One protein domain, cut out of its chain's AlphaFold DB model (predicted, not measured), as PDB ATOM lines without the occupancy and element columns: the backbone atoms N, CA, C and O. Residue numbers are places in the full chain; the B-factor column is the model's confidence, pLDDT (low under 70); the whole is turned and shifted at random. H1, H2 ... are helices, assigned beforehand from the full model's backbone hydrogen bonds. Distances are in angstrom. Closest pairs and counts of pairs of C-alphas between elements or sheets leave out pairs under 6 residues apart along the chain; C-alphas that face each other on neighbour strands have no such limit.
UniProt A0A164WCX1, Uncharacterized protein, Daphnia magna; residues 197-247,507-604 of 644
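Overview. This is residues 197 to 247 and 507 to 604 of the 644 residues of an uncharacterized protein of Daphnia magna (UniProt A0A164WCX1). An elongated, all-helix arrangement has H5 and H6 in its middle, slanting the same way across the long axis and offset sideways from each other, with residues 563 to 566 of H6 alone touching H5; H4 packs on H5 with H3 next to it towards one end of the long axis, and short H2 packs on H6 with H1 beyond it towards the other. The 149 printed residues have six named helices, H1 to H6 in order, and no named strand: all helix, with 69 residues in named elements. The whole is compact, radius of gyration of the C-alphas 16.6 A, spanning 50 by 31 by 30 A.

Arrangement. H1, residues 197 to 217, touches H2, residues 222 to 226, with residues 212 to 216 alone; the closest C-alphas, of Ala 215 and Val 225, are 7.2 A apart. H5, residues 541 to 555, touches H6, residues 563 to 574, at a shallow tilt of 18 degrees, closest C-alphas Cys 552 and Val 563, 5.8 A. Every O i to N i+4 pair is within hydrogen-bond range in H1, H2 and H5; H6 has 7 of 8.

Along the chain. H1 begins at C-alpha 197 (33.430, -50.448, 33.042) and spans 29.8 A; H3 is residues 514 to 522, H4 524 to 530; H6 ends at C-alpha 574 (33.317, -28.306, 32.699).

Size, cuts and confidence. Residues 248 to 506 are cut out, a 6.1 A gap between C-alphas 247 and 507. Residues 575 to 589 are among 33 under pLDDT 70.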
ATOM      1  N   LYS A 197      33.475 -51.849  32.567       54.34
ATOM      2  CA  LYS A 197      33.430 -50.448  33.042       54.34
ATOM      3  C   LYS A 197      34.135 -49.512  32.065       54.34
ATOM      4  O   LYS A 197      33.617 -48.449  31.753       54.34
ATOM      5  N   ILE A 198      35.287 -49.932  31.537       58.31
ATOM      6  CA  ILE A 198      36.041 -49.161  30.539       58.31
ATOM      7  C   ILE A 198      35.247 -49.066  29.229       58.31
ATOM      8  O   ILE A 198      35.195 -47.999  28.615       58.31
ATOM      9  N   LEU A 199      34.603 -50.164  28.816       58.31
ATOM     10  CA  LEU A 199      33.737 -50.199  27.637       58.31
ATOM     11  C   LEU A 199      32.503 -49.296  27.810       58.31
ATOM     12  O   LEU A 199      32.208 -48.493  26.931       58.31
ATOM     13  N   GLN A 200      31.836 -49.373  28.964       58.75
ATOM     14  CA  GLN A 200      30.678 -48.554  29.321       58.75
ATOM     15  C   GLN A 200      31.032 -47.064  29.314       58.75
ATOM     16  O   GLN A 200      30.414 -46.298  28.584       58.75
ATOM     17  N   THR A 201      32.091 -46.648  30.015       57.66
ATOM     18  CA  THR A 201      32.528 -45.241  30.008       57.66
ATOM     19  C   THR A 201      32.881 -44.747  28.600       57.66
ATOM     20  O   THR A 201      32.692 -43.572  28.289       57.66
ATOM     21  N   ARG A 202      33.384 -45.621  27.716       62.09
ATOM     22  CA  ARG A 202      33.628 -45.272  26.309       62.09
ATOM     23  C   ARG A 202      32.321 -45.077  25.536       62.09
ATOM     24  O   ARG A 202      32.216 -44.091  24.816       62.09
ATOM     25  N   MET A 203      31.350 -45.975  25.695       62.84
ATOM     26  CA  MET A 203      30.043 -45.904  25.024       62.84
ATOM     27  C   MET A 203      29.218 -44.691  25.472       62.84
ATOM     28  O   MET A 203      28.628 -44.014  24.637       62.84
ATOM     29  N   GLU A 204      29.224 -44.378  26.769       62.84
ATOM     30  CA  GLU A 204      28.587 -43.179  27.328       62.84
ATOM     31  C   GLU A 204      29.162 -41.904  26.705       62.84
ATOM     32  O   GLU A 204      28.423 -41.054  26.205       62.84
ATOM     33  N   ARG A 205      30.497 -41.794  26.702       66.19
ATOM     34  CA  ARG A 205      31.202 -40.638  26.142       66.19
ATOM     35  C   ARG A 205      30.944 -40.469  24.654       66.19
ATOM     36  O   ARG A 205      30.803 -39.341  24.194       66.19
ATOM     37  N   ASP A 206      30.911 -41.573  23.921       70.06
ATOM     38  CA  ASP A 206      30.684 -41.569  22.482       70.06
ATOM     39  C   ASP A 206      29.261 -41.097  22.147       70.06
ATOM     40  O   ASP A 206      29.090 -40.212  21.316       70.06
ATOM     41  N   LEU A 207      28.241 -41.594  22.852       69.38
ATOM     42  CA  LEU A 207      26.850 -41.242  22.566       69.38
ATOM     43  C   LEU A 207      26.497 -39.803  22.962       69.38
ATOM     44  O   LEU A 207      26.007 -39.037  22.131       69.38
ATOM     45  N   MET A 208      26.809 -39.411  24.200       74.69
ATOM     46  CA  MET A 208      26.585 -38.041  24.669       74.69
ATOM     47  C   MET A 208      27.419 -37.045  23.851       74.69
ATOM     48  O   MET A 208      26.918 -36.003  23.438       74.69
ATOM     49  N   GLY A 209      28.685 -37.374  23.575       74.62
ATOM     50  CA  GLY A 209      29.580 -36.527  22.790       74.62
ATOM     51  C   GLY A 209      29.077 -36.280  21.368       74.62
ATOM     52  O   GLY A 209      29.156 -35.146  20.899       74.62
ATOM     53  N   ARG A 210      28.517 -37.300  20.701       75.81
ATOM     54  CA  ARG A 210      27.915 -37.167  19.362       75.81
ATOM     55  C   ARG A 210      26.701 -36.243  19.362       75.81
ATOM     56  O   ARG A 210      26.643 -35.354  18.522       75.81
ATOM     57  N   LEU A 211      25.772 -36.404  20.309       77.50
ATOM     58  CA  LEU A 211      24.585 -35.538  20.394       77.50
ATOM     59  C   LEU A 211      24.966 -34.076  20.639       77.50
ATOM     60  O   LEU A 211      24.446 -33.181  19.977       77.50
ATOM     61  N   LEU A 212      25.931 -33.838  21.529       80.88
ATOM     62  CA  LEU A 212      26.457 -32.496  21.768       80.88
ATOM     63  C   LEU A 212      27.177 -31.928  20.534       80.88
ATOM     64  O   LEU A 212      27.017 -30.751  20.230       80.88
ATOM     65  N   ALA A 213      27.939 -32.750  19.801       76.19
ATOM     66  CA  ALA A 213      28.607 -32.331  18.567       76.19
ATOM     67  C   ALA A 213      27.596 -31.885  17.503       76.19
ATOM     68  O   ALA A 213      27.746 -30.807  16.935       76.19
ATOM     69  N   ILE A 214      26.552 -32.693  17.294       80.19
ATOM     70  CA  ILE A 214      25.464 -32.402  16.356       80.19
ATOM     71  C   ILE A 214      24.740 -31.123  16.776       80.19
ATOM     72  O   ILE A 214      24.490 -30.267  15.936       80.19
ATOM     73  N   ALA A 215      24.439 -30.952  18.066       83.38
ATOM     74  CA  ALA A 215      23.791 -29.743  18.565       83.38
ATOM     75  C   ALA A 215      24.622 -28.480  18.295       83.38
ATOM     76  O   ALA A 215      24.083 -27.473  17.835       83.38
ATOM     77  N   VAL A 216      25.940 -28.545  18.519       81.75
ATOM     78  CA  VAL A 216      26.865 -27.444  18.214       81.75
ATOM     79  C   VAL A 216      26.926 -27.174  16.707       81.75
ATOM     80  O   VAL A 216      26.868 -26.017  16.296       81.75
ATOM     81  N   GLU A 217      27.004 -28.217  15.877       80.44
ATOM     82  CA  GLU A 217      27.027 -28.106  14.411       80.44
ATOM     83  C   GLU A 217      25.735 -27.486  13.861       80.44
ATOM     84  O   GLU A 217      25.772 -26.577  13.031       80.44
ATOM     85  N   LYS A 218      24.587 -27.928  14.379       85.50
ATOM     86  CA  LYS A 218      23.250 -27.443  14.021       85.50
ATOM     87  C   LYS A 218      22.876 -26.125  14.711       85.50
ATOM     88  O   LYS A 218      21.778 -25.629  14.481       85.50
ATOM     89  N   LYS A 219      23.774 -25.539  15.518       85.38
ATOM     90  CA  LYS A 219      23.568 -24.281  16.267       85.38
ATOM     91  C   LYS A 219      22.319 -24.296  17.160       85.38
ATOM     92  O   LYS A 219      21.646 -23.278  17.306       85.38
ATOM     93  N   ILE A 220      22.014 -25.446  17.756       86.50
ATOM     94  CA  ILE A 220      20.921 -25.585  18.721       86.50
ATOM     95  C   ILE A 220      21.367 -24.966  20.049       86.50
ATOM     96  O   ILE A 220      22.516 -25.127  20.467       86.50
ATOM     97  N   ASP A 221      20.460 -24.260  20.723       85.62
ATOM     98  CA  ASP A 221      20.725 -23.714  22.049       85.62
ATOM     99  C   ASP A 221      21.060 -24.830  23.056       85.62
ATOM    100  O   ASP A 221      20.277 -25.750  23.298       85.62
ATOM    101  N   MET A 222      22.236 -24.730  23.676       84.06
ATOM    102  CA  MET A 222      22.740 -25.726  24.620       84.06
ATOM    103  C   MET A 222      21.903 -25.817  25.896       84.06
ATOM    104  O   MET A 222      21.845 -26.888  26.501       84.06
ATOM    105  N   ASN A 223      21.257 -24.721  26.307       84.56
ATOM    106  CA  ASN A 223      20.341 -24.746  27.443       84.56
ATOM    107  C   ASN A 223      19.123 -25.627  27.128       84.56
ATOM    108  O   ASN A 223      18.769 -26.504  27.915       84.56
ATOM    109  N   THR A 224      18.580 -25.494  25.917       85.56
ATOM    110  CA  THR A 224      17.542 -26.387  25.394       85.56
ATOM    111  C   THR A 224      18.038 -27.833  25.302       85.56
ATOM    112  O   THR A 224      17.397 -28.725  25.845       85.56
ATOM    113  N   VAL A 225      19.207 -28.098  24.710       82.75
ATOM    114  CA  VAL A 225      19.754 -29.466  24.551       82.75
ATOM    115  C   VAL A 225      19.908 -30.187  25.891       82.75
ATOM    116  O   VAL A 225      19.568 -31.362  26.018       82.75
ATOM    117  N   LEU A 226      20.396 -29.488  26.918       81.50
ATOM    118  CA  LEU A 226      20.630 -30.070  28.239       81.50
ATOM    119  C   LEU A 226      19.349 -30.309  29.040       81.50
ATOM    120  O   LEU A 226      19.409 -31.050  30.024       81.50
ATOM    121  N   SER A 227      18.208 -29.765  28.608       82.25
ATOM    122  CA  SER A 227      16.891 -30.101  29.164       82.25
ATOM    123  C   SER A 227      16.374 -31.480  28.729       82.25
ATOM    124  O   SER A 227      15.416 -31.981  29.315       82.25
ATOM    125  N   TYR A 228      17.045 -32.132  27.770       81.12
ATOM    126  CA  TYR A 228      16.705 -33.469  27.284       81.12
ATOM    127  C   TYR A 228      17.727 -34.536  27.727       81.12
ATOM    128  O   TYR A 228      18.889 -34.228  28.043       81.12
ATOM    129  N   PRO A 229      17.324 -35.821  27.745       76.69
ATOM    130  CA  PRO A 229      18.244 -36.937  27.933       76.69
ATOM    131  C   PRO A 229      19.304 -36.984  26.821       76.69
ATOM    132  O   PRO A 229      18.979 -37.028  25.640       76.69
ATOM    133  N   LEU A 230      20.586 -37.033  27.200       75.69
ATOM    134  CA  LEU A 230      21.707 -37.184  26.252       75.69
ATOM    135  C   LEU A 230      22.136 -38.647  26.058       75.69
ATOM    136  O   LEU A 230      23.140 -38.937  25.410       75.69
ATOM    137  N   THR A 231      21.398 -39.568  26.671       72.56
ATOM    138  CA  THR A 231      21.605 -41.013  26.618       72.56
ATOM    139  C   THR A 231      20.249 -41.727  26.706       72.56
ATOM    140  O   THR A 231      19.345 -41.202  27.356       72.56
ATOM    141  N   PRO A 232      20.101 -42.940  26.133       68.25
ATOM    142  CA  PRO A 232      18.857 -43.717  26.159       68.25
ATOM    143  C   PRO A 232      18.361 -44.045  27.568       68.25
ATOM    144  O   PRO A 232      17.186 -44.324  27.768       68.25
ATOM    145  N   ILE A 233      19.273 -44.040  28.545       72.31
ATOM    146  CA  ILE A 233      18.981 -44.307  29.949       72.31
ATOM    147  C   ILE A 233      19.560 -43.158  30.786       72.31
ATOM    148  O   ILE A 233      20.702 -42.758  30.527       72.31
ATOM    149  N   PRO A 234      18.835 -42.624  31.789       76.94
ATOM    150  CA  PRO A 234      19.355 -41.599  32.690       76.94
ATOM    151  C   PRO A 234      20.522 -42.130  33.533       76.94
ATOM    152  O   PRO A 234      20.336 -42.865  34.502       76.94
ATOM    153  N   LEU A 235      21.747 -41.724  33.199       77.94
ATOM    154  CA  LEU A 235      22.956 -42.247  33.854       77.94
ATOM    155  C   LEU A 235      23.125 -41.793  35.308       77.94
ATOM    156  O   LEU A 235      23.836 -42.418  36.094       77.94
ATOM    157  N   CYS A 236      22.417 -40.733  35.700       81.94
ATOM    158  CA  CYS A 236      22.292 -40.352  37.101       81.94
ATOM    159  C   CYS A 236      21.592 -41.435  37.941       81.94
ATOM    160  O   CYS A 236      21.841 -41.512  39.142       81.94
ATOM    161  N   PHE A 237      20.782 -42.304  37.330       83.56
ATOM    162  CA  PHE A 237      20.002 -43.340  38.009       83.56
ATOM    163  C   PHE A 237      20.401 -44.768  37.654       83.56
ATOM    164  O   PHE A 237      20.172 -45.661  38.468       83.56
ATOM    165  N   SER A 238      21.024 -44.992  36.501       79.31
ATOM    166  CA  SER A 238      21.304 -46.341  36.013       79.31
ATOM    167  C   SER A 238      22.652 -46.451  35.315       79.31
ATOM    168  O   SER A 238      23.211 -45.484  34.802       79.31
ATOM    169  N   HIS A 239      23.153 -47.675  35.247       76.75
ATOM    170  CA  HIS A 239      24.248 -48.066  34.379       76.75
ATOM    171  C   HIS A 239      23.763 -48.212  32.923       76.75
ATOM    172  O   HIS A 239      22.572 -48.367  32.653       76.75
ATOM    173  N   LEU A 240      24.695 -48.211  31.964       69.56
ATOM    174  CA  LEU A 240      24.377 -48.356  30.532       69.56
ATOM    175  C   LEU A 240      23.724 -49.693  30.155       69.56
ATOM    176  O   LEU A 240      23.124 -49.796  29.093       69.56
ATOM    177  N   ASP A 241      23.863 -50.723  30.991       70.75
ATOM    178  CA  ASP A 241      23.184 -52.008  30.799       70.75
ATOM    179  C   ASP A 241      21.736 -52.011  31.323       70.75
ATOM    180  O   ASP A 241      21.085 -53.054  31.305       70.75
ATOM    181  N   GLY A 242      21.239 -50.859  31.789       72.44
ATOM    182  CA  GLY A 242      19.893 -50.679  32.325       72.44
ATOM    183  C   GLY A 242      19.745 -51.037  33.799       72.44
ATOM    184  O   GLY A 242      18.673 -50.823  34.362       72.44
ATOM    185  N   THR A 243      20.797 -51.529  34.459       77.19
ATOM    186  CA  THR A 243      20.733 -51.810  35.897       77.19
ATOM    187  C   THR A 243      20.750 -50.519  36.718       77.19
ATOM    188  O   THR A 243      21.494 -49.588  36.416       77.19
ATOM    189  N   ILE A 244      19.931 -50.450  37.770       84.12
ATOM    190  CA  ILE A 244      19.833 -49.257  38.622       84.12
ATOM    191  C   ILE A 244      21.079 -49.067  39.496       84.12
ATOM    192  O   ILE A 244      21.662 -50.021  40.019       84.12
ATOM    193  N   ASN A 245      21.448 -47.809  39.716       84.31
ATOM    194  CA  ASN A 245      22.457 -47.420  40.690       84.31
ATOM    195  C   ASN A 245      21.962 -47.755  42.105       84.31
ATOM    196  O   ASN A 245      20.806 -47.504  42.448       84.31
ATOM    197  N   THR A 246      22.856 -48.264  42.956       86.12
ATOM    198  CA  THR A 246      22.527 -48.629  44.344       86.12
ATOM    199  C   THR A 246      23.439 -47.937  45.351       86.12
ATOM    200  O   THR A 246      24.608 -47.666  45.077       86.12
ATOM    201  N   THR A 247      22.920 -47.693  46.559       83.75
ATOM    202  CA  THR A 247      23.710 -47.204  47.699       83.75
ATOM    203  C   THR A 247      23.594 -48.142  48.901       83.75
ATOM    204  O   THR A 247      22.574 -48.816  49.067       83.75
ATOM    205  N   SER A 507      19.490 -45.023  43.300       90.69
ATOM    206  CA  SER A 507      20.242 -43.945  43.943       90.69
ATOM    207  C   SER A 507      20.861 -43.014  42.906       90.69
ATOM    208  O   SER A 507      21.310 -43.474  41.860       90.69
ATOM    209  N   PHE A 508      21.016 -41.733  43.232       89.38
ATOM    210  CA  PHE A 508      21.783 -40.820  42.386       89.38
ATOM    211  C   PHE A 508      23.265 -41.226  42.325       89.38
ATOM    212  O   PHE A 508      23.907 -41.451  43.359       89.38
ATOM    213  N   ALA A 509      23.820 -41.285  41.116       83.62
ATOM    214  CA  ALA A 509      25.211 -41.638  40.875       83.62
ATOM    215  C   ALA A 509      26.157 -40.751  41.699       83.62
ATOM    216  O   ALA A 509      26.053 -39.524  41.726       83.62
ATOM    217  N   TYR A 510      27.078 -41.397  42.414       83.44
ATOM    218  CA  TYR A 510      28.060 -40.746  43.288       83.44
ATOM    219  C   TYR A 510      27.472 -39.859  44.405       83.44
ATOM    220  O   TYR A 510      28.208 -39.092  45.032       83.44
ATOM    221  N   LYS A 511      26.172 -39.969  44.719       87.00
ATOM    222  CA  LYS A 511      25.548 -39.291  45.866       87.00
ATOM    223  C   LYS A 511      25.186 -40.315  46.945       87.00
ATOM    224  O   LYS A 511      24.159 -40.982  46.894       87.00
ATOM    225  N   GLY A 512      26.043 -40.441  47.959       85.88
ATOM    226  CA  GLY A 512      25.733 -41.251  49.145       85.88
ATOM    227  C   GLY A 512      24.658 -40.603  50.031       85.88
ATOM    228  O   GLY A 512      24.465 -39.395  49.974       85.88
ATOM    229  N   LYS A 513      24.011 -41.381  50.913       91.94
ATOM    230  CA  LYS A 513      22.882 -40.924  51.761       91.94
ATOM    231  C   LYS A 513      23.242 -39.894  52.845       91.94
ATOM    232  O   LYS A 513      22.383 -39.130  53.272       91.94
ATOM    233  N   MET A 514      24.502 -39.838  53.285       93.62
ATOM    234  CA  MET A 514      24.905 -39.042  54.457       93.62
ATOM    235  C   MET A 514      24.856 -37.528  54.246       93.62
ATOM    236  O   MET A 514      24.293 -36.812  55.069       93.62
ATOM    237  N   ARG A 515      25.424 -37.031  53.143       93.31
ATOM    238  CA  ARG A 515      25.401 -35.594  52.839       93.31
ATOM    239  C   ARG A 515      23.964 -35.083  52.622       93.31
ATOM    240  O   ARG A 515      23.623 -34.089  53.255       93.31
ATOM    241  N   PRO A 516      23.115 -35.751  51.815       94.94
ATOM    242  CA  PRO A 516      21.702 -35.404  51.691       94.94
ATOM    243  C   PRO A 516      20.948 -35.445  53.026       94.94
ATOM    244  O   PRO A 516      20.152 -34.549  53.285       94.94
ATOM    245  N   LEU A 517      21.226 -36.406  53.915       96.06
ATOM    246  CA  LEU A 517      20.595 -36.443  55.241       96.06
ATOM    247  C   LEU A 517      20.930 -35.188  56.061       96.06
ATOM    248  O   LEU A 517      20.032 -34.544  56.592       96.06
ATOM    249  N   SER A 518      22.206 -34.790  56.109       95.44
ATOM    250  CA  SER A 518      22.619 -33.560  56.801       95.44
ATOM    251  C   SER A 518      22.027 -32.287  56.187       95.44
ATOM    252  O   SER A 518      21.918 -31.273  56.876       95.44
ATOM    253  N   MET A 519      21.671 -32.315  54.899       95.75
ATOM    254  CA  MET A 519      20.943 -31.226  54.240       95.75
ATOM    255  C   MET A 519      19.470 -31.217  54.656       95.75
ATOM    256  O   MET A 519      18.956 -30.173  55.049       95.75
ATOM    257  N   LEU A 520      18.813 -32.382  54.643       97.00
ATOM    258  CA  LEU A 520      17.412 -32.540  55.039       97.00
ATOM    259  C   LEU A 520      17.176 -32.090  56.486       97.00
ATOM    260  O   LEU A 520      16.196 -31.415  56.780       97.00
ATOM    261  N   GLU A 521      18.095 -32.412  57.392       95.38
ATOM    262  CA  GLU A 521      18.023 -32.023  58.807       95.38
ATOM    263  C   GLU A 521      17.957 -30.511  59.023       95.38
ATOM    264  O   GLU A 521      17.313 -30.051  59.964       95.38
ATOM    265  N   LYS A 522      18.594 -29.738  58.141       95.12
ATOM    266  CA  LYS A 522      18.671 -28.275  58.233       95.12
ATOM    267  C   LYS A 522      17.564 -27.567  57.455       95.12
ATOM    268  O   LYS A 522      17.425 -26.356  57.586       95.12
ATOM    269  N   ASN A 523      16.794 -28.297  56.648       94.88
ATOM    270  CA  ASN A 523      15.809 -27.733  55.733       94.88
ATOM    271  C   ASN A 523      14.387 -28.191  56.105       94.88
ATOM    272  O   ASN A 523      13.947 -29.286  55.751       94.88
ATOM    273  N   GLY A 524      13.662 -27.337  56.834       95.25
ATOM    274  CA  GLY A 524      12.296 -27.619  57.294       95.25
ATOM    275  C   GLY A 524      11.260 -27.714  56.168       95.25
ATOM    276  O   GLY A 524      10.300 -28.485  56.286       95.25
ATOM    277  N   ASP A 525      11.468 -26.988  55.069       93.75
ATOM    278  CA  ASP A 525      10.593 -27.034  53.895       93.75
ATOM    279  C   ASP A 525      10.766 -28.359  53.159       93.75
ATOM    280  O   ASP A 525       9.780 -29.044  52.889       93.75
ATOM    281  N   ALA A 526      12.016 -28.797  52.970       95.50
ATOM    282  CA  ALA A 526      12.318 -30.117  52.432       95.50
ATOM    283  C   ALA A 526      11.720 -31.221  53.318       95.50
ATOM    284  O   ALA A 526      11.055 -32.112  52.802       95.50
ATOM    285  N   GLN A 527      11.864 -31.153  54.650       97.44
ATOM    286  CA  GLN A 527      11.219 -32.126  55.550       97.44
ATOM    287  C   GLN A 527       9.701 -32.182  55.340       97.44
ATOM    288  O   GLN A 527       9.114 -33.263  55.300       97.44
ATOM    289  N   THR A 528       9.063 -31.025  55.166       95.69
ATOM    290  CA  THR A 528       7.621 -30.949  54.918       95.69
ATOM    291  C   THR A 528       7.252 -31.535  53.555       95.69
ATOM    292  O   THR A 528       6.278 -32.279  53.465       95.69
ATOM    293  N   ALA A 529       8.035 -31.256  52.511       95.62
ATOM    294  CA  ALA A 529       7.820 -31.783  51.169       95.62
ATOM    295  C   ALA A 529       8.010 -33.309  51.112       95.62
ATOM    296  O   ALA A 529       7.107 -34.030  50.691       95.62
ATOM    297  N   PHE A 530       9.125 -33.822  51.635       96.50
ATOM    298  CA  PHE A 530       9.391 -35.259  51.730       96.50
ATOM    299  C   PHE A 530       8.354 -35.995  52.585       96.50
ATOM    300  O   PHE A 530       7.976 -37.114  52.254       96.50
ATOM    301  N   GLY A 531       7.851 -35.367  53.652       94.75
ATOM    302  CA  GLY A 531       6.806 -35.940  54.502       94.75
ATOM    303  C   GLY A 531       5.425 -36.045  53.845       94.75
ATOM    304  O   GLY A 531       4.531 -36.657  54.434       94.75
ATOM    305  N   LYS A 532       5.229 -35.452  52.658       92.88
ATOM    306  CA  LYS A 532       4.020 -35.620  51.834       92.88
ATOM    307  C   LYS A 532       4.127 -36.794  50.856       92.88
ATOM    308  O   LYS A 532       3.091 -37.259  50.377       92.88
ATOM    309  N   LEU A 533       5.331 -37.293  50.568       90.88
ATOM    310  CA  LEU A 533       5.515 -38.422  49.657       90.88
ATOM    311  C   LEU A 533       4.828 -39.677  50.207       90.88
ATOM    312  O   LEU A 533       5.011 -40.032  51.371       90.88
ATOM    313  N   GLY A 534       4.012 -40.324  49.374       82.19
ATOM    314  CA  GLY A 534       3.222 -41.500  49.755       82.19
ATOM    315  C   GLY A 534       1.982 -41.201  50.609       82.19
ATOM    316  O   GLY A 534       1.324 -42.134  51.056       82.19
ATOM    317  N   SER A 535       1.651 -39.925  50.856       81.56
ATOM    318  CA  SER A 535       0.405 -39.534  51.547       81.56
ATOM    319  C   SER A 535      -0.739 -39.154  50.605       81.56
ATOM    320  O   SER A 535      -1.884 -39.062  51.038       81.56
ATOM    321  N   MET A 536      -0.423 -38.921  49.334       81.06
ATOM    322  CA  MET A 536      -1.345 -38.529  48.273       81.06
ATOM    323  C   MET A 536      -0.872 -39.158  46.964       81.06
ATOM    324  O   MET A 536       0.331 -39.357  46.785       81.06
ATOM    325  N   GLU A 537      -1.812 -39.466  46.075       80.06
ATOM    326  CA  GLU A 537      -1.525 -40.056  44.763       80.06
ATOM    327  C   GLU A 537      -0.835 -39.048  43.833       80.06
ATOM    328  O   GLU A 537       0.184 -39.357  43.223       80.06
ATOM    329  N   MET A 538      -1.325 -37.803  43.820       85.19
ATOM    330  CA  MET A 538      -0.767 -36.704  43.032       85.19
ATOM    331  C   MET A 538      -0.138 -35.650  43.940       85.19
ATOM    332  O   MET A 538      -0.773 -35.141  44.864       85.19
ATOM    333  N   LEU A 539       1.121 -35.306  43.671       87.50
ATOM    334  CA  LEU A 539       1.850 -34.282  44.415       87.50
ATOM    335  C   LEU A 539       1.557 -32.893  43.851       87.50
ATOM    336  O   LEU A 539       1.472 -32.705  42.641       87.50
ATOM    337  N   SER A 540       1.469 -31.891  44.727       90.62
ATOM    338  CA  SER A 540       1.374 -30.503  44.278       90.62
ATOM    339  C   SER A 540       2.684 -30.028  43.647       90.62
ATOM    340  O   SER A 540       3.767 -30.378  44.128       90.62
ATOM    341  N   GLU A 541       2.603 -29.140  42.654       90.69
ATOM    342  CA  GLU A 541       3.785 -28.529  42.026       90.69
ATOM    343  C   GLU A 541       4.729 -27.888  43.048       90.69
ATOM    344  O   GLU A 541       5.943 -28.006  42.936       90.69
ATOM    345  N   ALA A 542       4.189 -27.253  44.091       92.31
ATOM    346  CA  ALA A 542       4.996 -26.674  45.164       92.31
ATOM    347  C   ALA A 542       5.836 -27.732  45.906       92.31
ATOM    348  O   ALA A 542       6.969 -27.464  46.306       92.31
ATOM    349  N   THR A 543       5.293 -28.939  46.086       93.25
ATOM    350  CA  THR A 543       6.010 -30.062  46.707       93.25
ATOM    351  C   THR A 543       7.091 -30.588  45.765       93.25
ATOM    352  O   THR A 543       8.219 -30.797  46.208       93.25
ATOM    353  N   ILE A 544       6.772 -30.735  44.472       91.31
ATOM    354  CA  ILE A 544       7.723 -31.153  43.431       91.31
ATOM    355  C   ILE A 544       8.888 -30.160  43.354       91.31
ATOM    356  O   ILE A 544      10.023 -30.565  43.571       91.31
ATOM    357  N   LYS A 545       8.612 -28.859  43.197       92.56
ATOM    358  CA  LYS A 545       9.626 -27.789  43.159       92.56
ATOM    359  C   LYS A 545      10.499 -27.753  44.415       92.56
ATOM    360  O   LYS A 545      11.693 -27.483  44.342       92.56
ATOM    361  N   SER A 546       9.933 -28.029  45.592       94.50
ATOM    362  CA  SER A 546      10.714 -28.092  46.837       94.50
ATOM    363  C   SER A 546      11.704 -29.266  46.840       94.50
ATOM    364  O   SER A 546      12.861 -29.097  47.229       94.50
ATOM    365  N   ILE A 547      11.276 -30.443  46.370       94.31
ATOM    366  CA  ILE A 547      12.144 -31.621  46.225       94.31
ATOM    367  C   ILE A 547      13.174 -31.399  45.112       94.31
ATOM    368  O   ILE A 547      14.337 -31.765  45.264       94.31
ATOM    369  N   GLU A 548      12.779 -30.754  44.021       93.88
ATOM    370  CA  GLU A 548      13.647 -30.399  42.903       93.88
ATOM    371  C   GLU A 548      14.788 -29.473  43.348       93.88
ATOM    372  O   GLU A 548      15.961 -29.796  43.154       93.88
ATOM    373  N   LYS A 549      14.470 -28.395  44.081       94.12
ATOM    374  CA  LYS A 549      15.469 -27.509  44.706       94.12
ATOM    375  C   LYS A 549      16.425 -28.282  45.617       94.12
ATOM    376  O   LYS A 549      17.636 -28.055  45.589       94.12
ATOM    377  N   PHE A 550      15.912 -29.247  46.383       95.50
ATOM    378  CA  PHE A 550      16.747 -30.124  47.206       95.50
ATOM    379  C   PHE A 550      17.714 -30.980  46.362       95.50
ATOM    380  O   PHE A 550      18.881 -31.142  46.736       95.50
ATOM    381  N   VAL A 551      17.273 -31.498  45.209       93.75
ATOM    382  CA  VAL A 551      18.134 -32.226  44.260       93.75
ATOM    383  C   VAL A 551      19.213 -31.303  43.685       93.75
ATOM    384  O   VAL A 551      20.386 -31.679  43.702       93.75
ATOM    385  N   CYS A 552      18.884 -30.080  43.267       93.94
ATOM    386  CA  CYS A 552      19.875 -29.101  42.795       93.94
ATOM    387  C   CYS A 552      20.970 -28.844  43.844       93.94
ATOM    388  O   CYS A 552      22.171 -28.991  43.585       93.94
ATOM    389  N   GLU A 553      20.583 -28.578  45.094       93.19
ATOM    390  CA  GLU A 553      21.547 -28.394  46.181       93.19
ATOM    391  C   GLU A 553      22.432 -29.632  46.407       93.19
ATOM    392  O   GLU A 553      23.636 -29.506  46.677       93.19
ATOM    393  N   MET A 554      21.868 -30.839  46.275       92.69
ATOM    394  CA  MET A 554      22.603 -32.101  46.407       92.69
ATOM    395  C   MET A 554      23.672 -32.247  45.311       92.69
ATOM    396  O   MET A 554      24.749 -32.815  45.546       92.69
ATOM    397  N   TYR A 555      23.420 -31.681  44.132       90.00
ATOM    398  CA  TYR A 555      24.373 -31.588  43.029       90.00
ATOM    399  C   TYR A 555      25.348 -30.401  43.134       90.00
ATOM    400  O   TYR A 555      26.335 -30.360  42.402       90.00
ATOM    401  N   GLY A 556      25.177 -29.514  44.119       89.50
ATOM    402  CA  GLY A 556      26.106 -28.417  44.411       89.50
ATOM    403  C   GLY A 556      25.814 -27.121  43.650       89.50
ATOM    404  O   GLY A 556      26.687 -26.257  43.562       89.50
ATOM    405  N   THR A 557      24.606 -26.975  43.116       88.38
ATOM    406  CA  THR A 557      24.100 -25.792  42.402       88.38
ATOM    407  C   THR A 557      23.111 -25.041  43.292       88.38
ATOM    408  O   THR A 557      21.910 -24.990  43.051       88.38
ATOM    409  N   LYS A 558      23.626 -24.463  44.385       81.75
ATOM    410  CA  LYS A 558      22.809 -23.643  45.291       81.75
ATOM    411  C   LYS A 558      22.248 -22.437  44.534       81.75
ATOM    412  O   LYS A 558      23.030 -21.686  43.960       81.75
ATOM    413  N   GLY A 559      20.931 -22.259  44.575       81.94
ATOM    414  CA  GLY A 559      20.227 -21.163  43.904       81.94
ATOM    415  C   GLY A 559      19.577 -21.538  42.573       81.94
ATOM    416  O   GLY A 559      18.739 -20.770  42.122       81.94
ATOM    417  N   ALA A 560      19.897 -22.702  41.993       89.06
ATOM    418  CA  ALA A 560      19.173 -23.194  40.824       89.06
ATOM    419  C   ALA A 560      17.731 -23.547  41.211       89.06
ATOM    420  O   ALA A 560      17.498 -24.223  42.221       89.06
ATOM    421  N   GLU A 561      16.772 -23.089  40.412       87.31
ATOM    422  CA  GLU A 561      15.350 -23.310  40.658       87.31
ATOM    423  C   GLU A 561      14.829 -24.598  40.029       87.31
ATOM    424  O   GLU A 561      13.830 -25.122  40.521       87.31
ATOM    425  N   SER A 562      15.528 -25.116  39.011       91.81
ATOM    426  CA  SER A 562      15.204 -26.376  38.341       91.81
ATOM    427  C   SER A 562      16.410 -27.294  38.136       91.81
ATOM    428  O   SER A 562      17.568 -26.853  38.106       91.81
ATOM    429  N   VAL A 563      16.156 -28.592  37.953       89.06
ATOM    430  CA  VAL A 563      17.223 -29.555  37.637       89.06
ATOM    431  C   VAL A 563      17.838 -29.291  36.265       89.06
ATOM    432  O   VAL A 563      19.044 -29.487  36.107       89.06
ATOM    433  N   ASN A 564      17.074 -28.761  35.307       90.31
ATOM    434  CA  ASN A 564      17.583 -28.344  34.000       90.31
ATOM    435  C   ASN A 564      18.574 -27.173  34.110       90.31
ATOM    436  O   ASN A 564      19.675 -27.245  33.557       90.31
ATOM    437  N   GLU A 565      18.253 -26.147  34.903       91.38
ATOM    438  CA  GLU A 565      19.185 -25.051  35.198       91.38
ATOM    439  C   GLU A 565      20.455 -25.584  35.881       91.38
ATOM    440  O   GLU A 565      21.582 -25.238  35.516       91.38
ATOM    441  N   SER A 566      20.290 -26.510  36.833       89.81
ATOM    442  CA  SER A 566      21.409 -27.178  37.492       89.81
ATOM    443  C   SER A 566      22.279 -27.978  36.510       89.81
ATOM    444  O   SER A 566      23.509 -27.960  36.625       89.81
ATOM    445  N   ARG A 567      21.675 -28.688  35.548       87.44
ATOM    446  CA  ARG A 567      22.388 -29.428  34.494       87.44
ATOM    447  C   ARG A 567      23.210 -28.483  33.627       87.44
ATOM    448  O   ARG A 567      24.401 -28.734  33.441       87.44
ATOM    449  N   PHE A 568      22.613 -27.382  33.171       88.19
ATOM    450  CA  PHE A 568      23.303 -26.365  32.380       88.19
ATOM    451  C   PHE A 568      24.479 -25.746  33.145       88.19
ATOM    452  O   PHE A 568      25.608 -25.726  32.651       88.19
ATOM    453  N   ALA A 569      24.259 -25.329  34.393       88.00
ATOM    454  CA  ALA A 569      25.302 -24.740  35.229       88.00
ATOM    455  C   ALA A 569      26.483 -25.700  35.473       88.00
ATOM    456  O   ALA A 569      27.641 -25.279  35.469       88.00
ATOM    457  N   LEU A 570      26.218 -26.995  35.683       84.69
ATOM    458  CA  LEU A 570      27.271 -28.006  35.846       84.69
ATOM    459  C   LEU A 570      28.014 -28.283  34.544       84.69
ATOM    460  O   LEU A 570      29.240 -28.390  34.562       84.69
ATOM    461  N   PHE A 571      27.293 -28.350  33.426       82.62
ATOM    462  CA  PHE A 571      27.897 -28.501  32.111       82.62
ATOM    463  C   PHE A 571      28.856 -27.343  31.809       82.62
ATOM    464  O   PHE A 571      30.017 -27.589  31.492       82.62
ATOM    465  N   MET A 572      28.427 -26.092  32.009       81.69
ATOM    466  CA  MET A 572      29.241 -24.896  31.746       81.69
ATOM    467  C   MET A 572      30.476 -24.772  32.648       81.69
ATOM    468  O   MET A 572      31.470 -24.166  32.257       81.69
ATOM    469  N   LYS A 573      30.468 -25.372  33.847       77.44
ATOM    470  CA  LYS A 573      31.677 -25.447  34.692       77.44
ATOM    471  C   LYS A 573      32.768 -26.322  34.074       77.44
ATOM    472  O   LYS A 573      33.948 -26.054  34.286       77.44
ATOM    473  N   VAL A 574      32.384 -27.370  33.347       70.81
ATOM    474  CA  VAL A 574      33.317 -28.306  32.699       70.81
ATOM    475  C   VAL A 574      33.651 -27.835  31.283       70.81
ATOM    476  O   VAL A 574      34.810 -27.835  30.872       70.81
ATOM    477  N   TYR A 575      32.642 -27.371  30.552       67.75
ATOM    478  CA  TYR A 575      32.765 -26.792  29.225       67.75
ATOM    479  C   TYR A 575      33.266 -25.343  29.329       67.75
ATOM    480  O   TYR A 575      32.488 -24.401  29.412       67.75
ATOM    481  N   SER A 576      34.592 -25.159  29.345       56.97
ATOM    482  CA  SER A 576      35.240 -23.844  29.215       56.97
ATOM    483  C   SER A 576      35.592 -23.564  27.743       56.97
ATOM    484  O   SER A 576      36.640 -24.027  27.279       56.97
ATOM    485  N   PRO A 577      34.774 -22.817  26.977       54.06
ATOM    486  CA  PRO A 577      35.045 -22.520  25.573       54.06
ATOM    487  C   PRO A 577      36.145 -21.455  25.471       54.06
ATOM    488  O   PRO A 577      35.874 -20.262  25.407       54.06
ATOM    489  N   LYS A 578      37.417 -21.867  25.506       48.41
ATOM    490  CA  LYS A 578      38.564 -20.950  25.359       48.41
ATOM    491  C   LYS A 578      39.423 -21.203  24.107       48.41
ATOM    492  O   LYS A 578      40.539 -20.705  24.042       48.41
ATOM    493  N   GLY A 579      38.945 -21.945  23.099       53.06
ATOM    494  CA  GLY A 579      39.760 -22.275  21.915       53.06
ATOM    495  C   GLY A 579      38.996 -22.450  20.597       53.06
ATOM    496  O   GLY A 579      37.787 -22.650  20.592       53.06
ATOM    497  N   LYS A 580      39.743 -22.422  19.476       49.91
ATOM    498  CA  LYS A 580      39.264 -22.560  18.078       49.91
ATOM    499  C   LYS A 580      38.574 -23.902  17.751       49.91
ATOM    500  O   LYS A 580      37.992 -24.031  16.681       49.91
ATOM    501  N   HIS A 581      38.614 -24.879  18.660       54.62
ATOM    502  CA  HIS A 581      37.937 -26.173  18.532       54.62
ATOM    503  C   HIS A 581      37.033 -26.421  19.753       54.62
ATOM    504  O   HIS A 581      37.511 -26.966  20.751       54.62
ATOM    505  N   PRO A 582      35.741 -26.045  19.701       53.41
ATOM    506  CA  PRO A 582      34.831 -26.122  20.850       53.41
ATOM    507  C   PRO A 582      34.678 -27.542  21.424       53.41
ATOM    508  O   PRO A 582      34.506 -27.705  22.625       53.41
ATOM    509  N   MET A 583      34.842 -28.581  20.598       51.84
ATOM    510  CA  MET A 583      34.680 -29.984  21.010       51.84
ATOM    511  C   MET A 583      35.959 -30.651  21.548       51.84
ATOM    512  O   MET A 583      35.896 -31.762  22.074       51.84
ATOM    513  N   ALA A 584      37.130 -30.003  21.461       52.22
ATOM    514  CA  ALA A 584      38.386 -30.588  21.949       52.22
ATOM    515  C   ALA A 584      38.423 -30.727  23.488       52.22
ATOM    516  O   ALA A 584      39.093 -31.619  24.010       52.22
ATOM    517  N   SER A 585      37.667 -29.883  24.203       48.31
ATOM    518  CA  SER A 585      37.520 -29.869  25.667       48.31
ATOM    519  C   SER A 585      36.397 -30.771  26.199       48.31
ATOM    520  O   SER A 585      36.327 -31.000  27.404       48.31
ATOM    521  N   VAL A 586      35.545 -31.337  25.333       52.81
ATOM    522  CA  VAL A 586      34.425 -32.224  25.726       52.81
ATOM    523  C   VAL A 586      34.912 -33.632  26.126       52.81
ATOM    524  O   VAL A 586      34.163 -34.427  26.699       52.81
ATOM    525  N   LYS A 587      36.203 -33.946  25.918       50.00
ATOM    526  CA  LYS A 587      36.863 -35.144  26.466       50.00
ATOM    527  C   LYS A 587      36.909 -35.075  27.998       50.00
ATOM    528  O   LYS A 587      37.901 -34.643  28.572       50.00
ATOM    529  N   GLY A 588      35.859 -35.543  28.669       53.53
ATOM    530  CA  GLY A 588      35.858 -35.614  30.132       53.53
ATOM    531  C   GLY A 588      34.502 -35.542  30.817       53.53
ATOM    532  O   GLY A 588      34.454 -35.823  32.010       53.53
ATOM    533  N   ILE A 589      33.422 -35.211  30.105       64.81
ATOM    534  CA  ILE A 589      32.095 -35.128  30.724       64.81
ATOM    535  C   ILE A 589      31.593 -36.549  31.013       64.81
ATOM    536  O   ILE A 589      31.540 -37.393  30.120       64.81
ATOM    537  N   ASP A 590      31.293 -36.804  32.282       72.06
ATOM    538  CA  ASP A 590      30.622 -38.003  32.782       72.06
ATOM    539  C   ASP A 590      29.149 -37.626  32.994       72.06
ATOM    540  O   ASP A 590      28.834 -36.755  33.812       72.06
ATOM    541  N   GLY A 591      28.256 -38.219  32.202       70.75
ATOM    542  CA  GLY A 591      26.830 -37.910  32.192       70.75
ATOM    543  C   GLY A 591      26.134 -38.329  33.484       70.75
ATOM    544  O   GLY A 591      25.115 -37.741  33.848       70.75
ATOM    545  N   SER A 592      26.709 -39.270  34.234       77.69
ATOM    546  CA  SER A 592      26.194 -39.656  35.549       77.69
ATOM    547  C   SER A 592      26.419 -38.583  36.629       77.69
ATOM    548  O   SER A 592      25.712 -38.558  37.638       77.69
ATOM    549  N   LEU A 593      27.336 -37.628  36.409       79.19
ATOM    550  CA  LEU A 593      27.544 -36.480  37.305       79.19
ATOM    551  C   LEU A 593      26.516 -35.357  37.117       79.19
ATOM    552  O   LEU A 593      26.462 -34.444  37.948       79.19
ATOM    553  N   LEU A 594      25.701 -35.412  36.061       81.25
ATOM    554  CA  LEU A 594      24.621 -34.459  35.831       81.25
ATOM    555  C   LEU A 594      23.351 -34.879  36.605       81.25
ATOM    556  O   LEU A 594      23.097 -36.074  36.761       81.25
ATOM    557  N   PRO A 595      22.543 -33.924  37.106       83.94
ATOM    558  CA  PRO A 595      21.224 -34.220  37.663       83.94
ATOM    559  C   PRO A 595      20.275 -34.790  36.597       83.94
ATOM    560  O   PRO A 595      20.582 -34.686  35.407       83.94
ATOM    561  N   PRO A 596      19.132 -35.386  36.982       84.62
ATOM    562  CA  PRO A 596      18.080 -35.748  36.028       84.62
ATOM    563  C   PRO A 596      17.571 -34.514  35.269       84.62
ATOM    564  O   PRO A 596      17.770 -33.391  35.721       84.62
ATOM    565  N   CYS A 597      16.947 -34.721  34.113       80.62
ATOM    566  CA  CYS A 597      16.249 -33.675  33.365       80.62
ATOM    567  C   CYS A 597      14.736 -33.768  33.580       80.62
ATOM    568  O   CYS A 597      14.228 -34.844  33.893       80.62
ATOM    569  N   ASP A 598      14.031 -32.655  33.369       72.25
ATOM    570  CA  ASP A 598      12.572 -32.594  33.567       72.25
ATOM    571  C   ASP A 598      11.786 -33.291  32.453       72.25
ATOM    572  O   ASP A 598      10.620 -33.642  32.625       72.25
ATOM    573  N   VAL A 599      12.427 -33.518  31.304       67.06
ATOM    574  CA  VAL A 599      11.820 -34.245  30.193       67.06
ATOM    575  C   VAL A 599      12.011 -35.742  30.403       67.06
ATOM    576  O   VAL A 599      13.137 -36.242  30.484       67.06
ATOM    577  N   THR A 600      10.895 -36.465  30.457       53.62
ATOM    578  CA  THR A 600      10.901 -37.930  30.436       53.62
ATOM    579  C   THR A 600      11.164 -38.369  28.992       53.62
ATOM    580  O   THR A 600      10.442 -37.904  28.109       53.62
ATOM    581  N   PRO A 601      12.181 -39.205  28.699       46.22
ATOM    582  CA  PRO A 601      12.363 -39.708  27.343       46.22
ATOM    583  C   PRO A 601      11.090 -40.436  26.892       46.22
ATOM    584  O   PRO A 601      10.484 -41.138  27.711       46.22
ATOM    585  N   PRO A 602      10.683 -40.301  25.618       41.28
ATOM    586  CA  PRO A 602       9.606 -41.111  25.078       41.28
ATOM    587  C   PRO A 602       9.938 -42.590  25.319       41.28
ATOM    588  O   PRO A 602      11.065 -43.045  25.115       41.28
ATOM    589  N   THR A 603       8.970 -43.340  25.834       45.34
ATOM    590  CA  THR A 603       9.096 -44.794  25.979       45.34
ATOM    591  C   THR A 603       9.419 -45.433  24.624       45.34
ATOM    592  O   THR A 603       8.985 -44.938  23.589       45.34
ATOM    593  N   LEU A 604      10.116 -46.577  24.600       39.69
ATOM    594  CA  LEU A 604      10.337 -47.341  23.357       39.69
ATOM    595  C   LEU A 604       9.031 -47.582  22.578       39.69
ATOM    596  O   LEU A 604       9.040 -47.594  21.355       39.69
TER     597      LEU A 604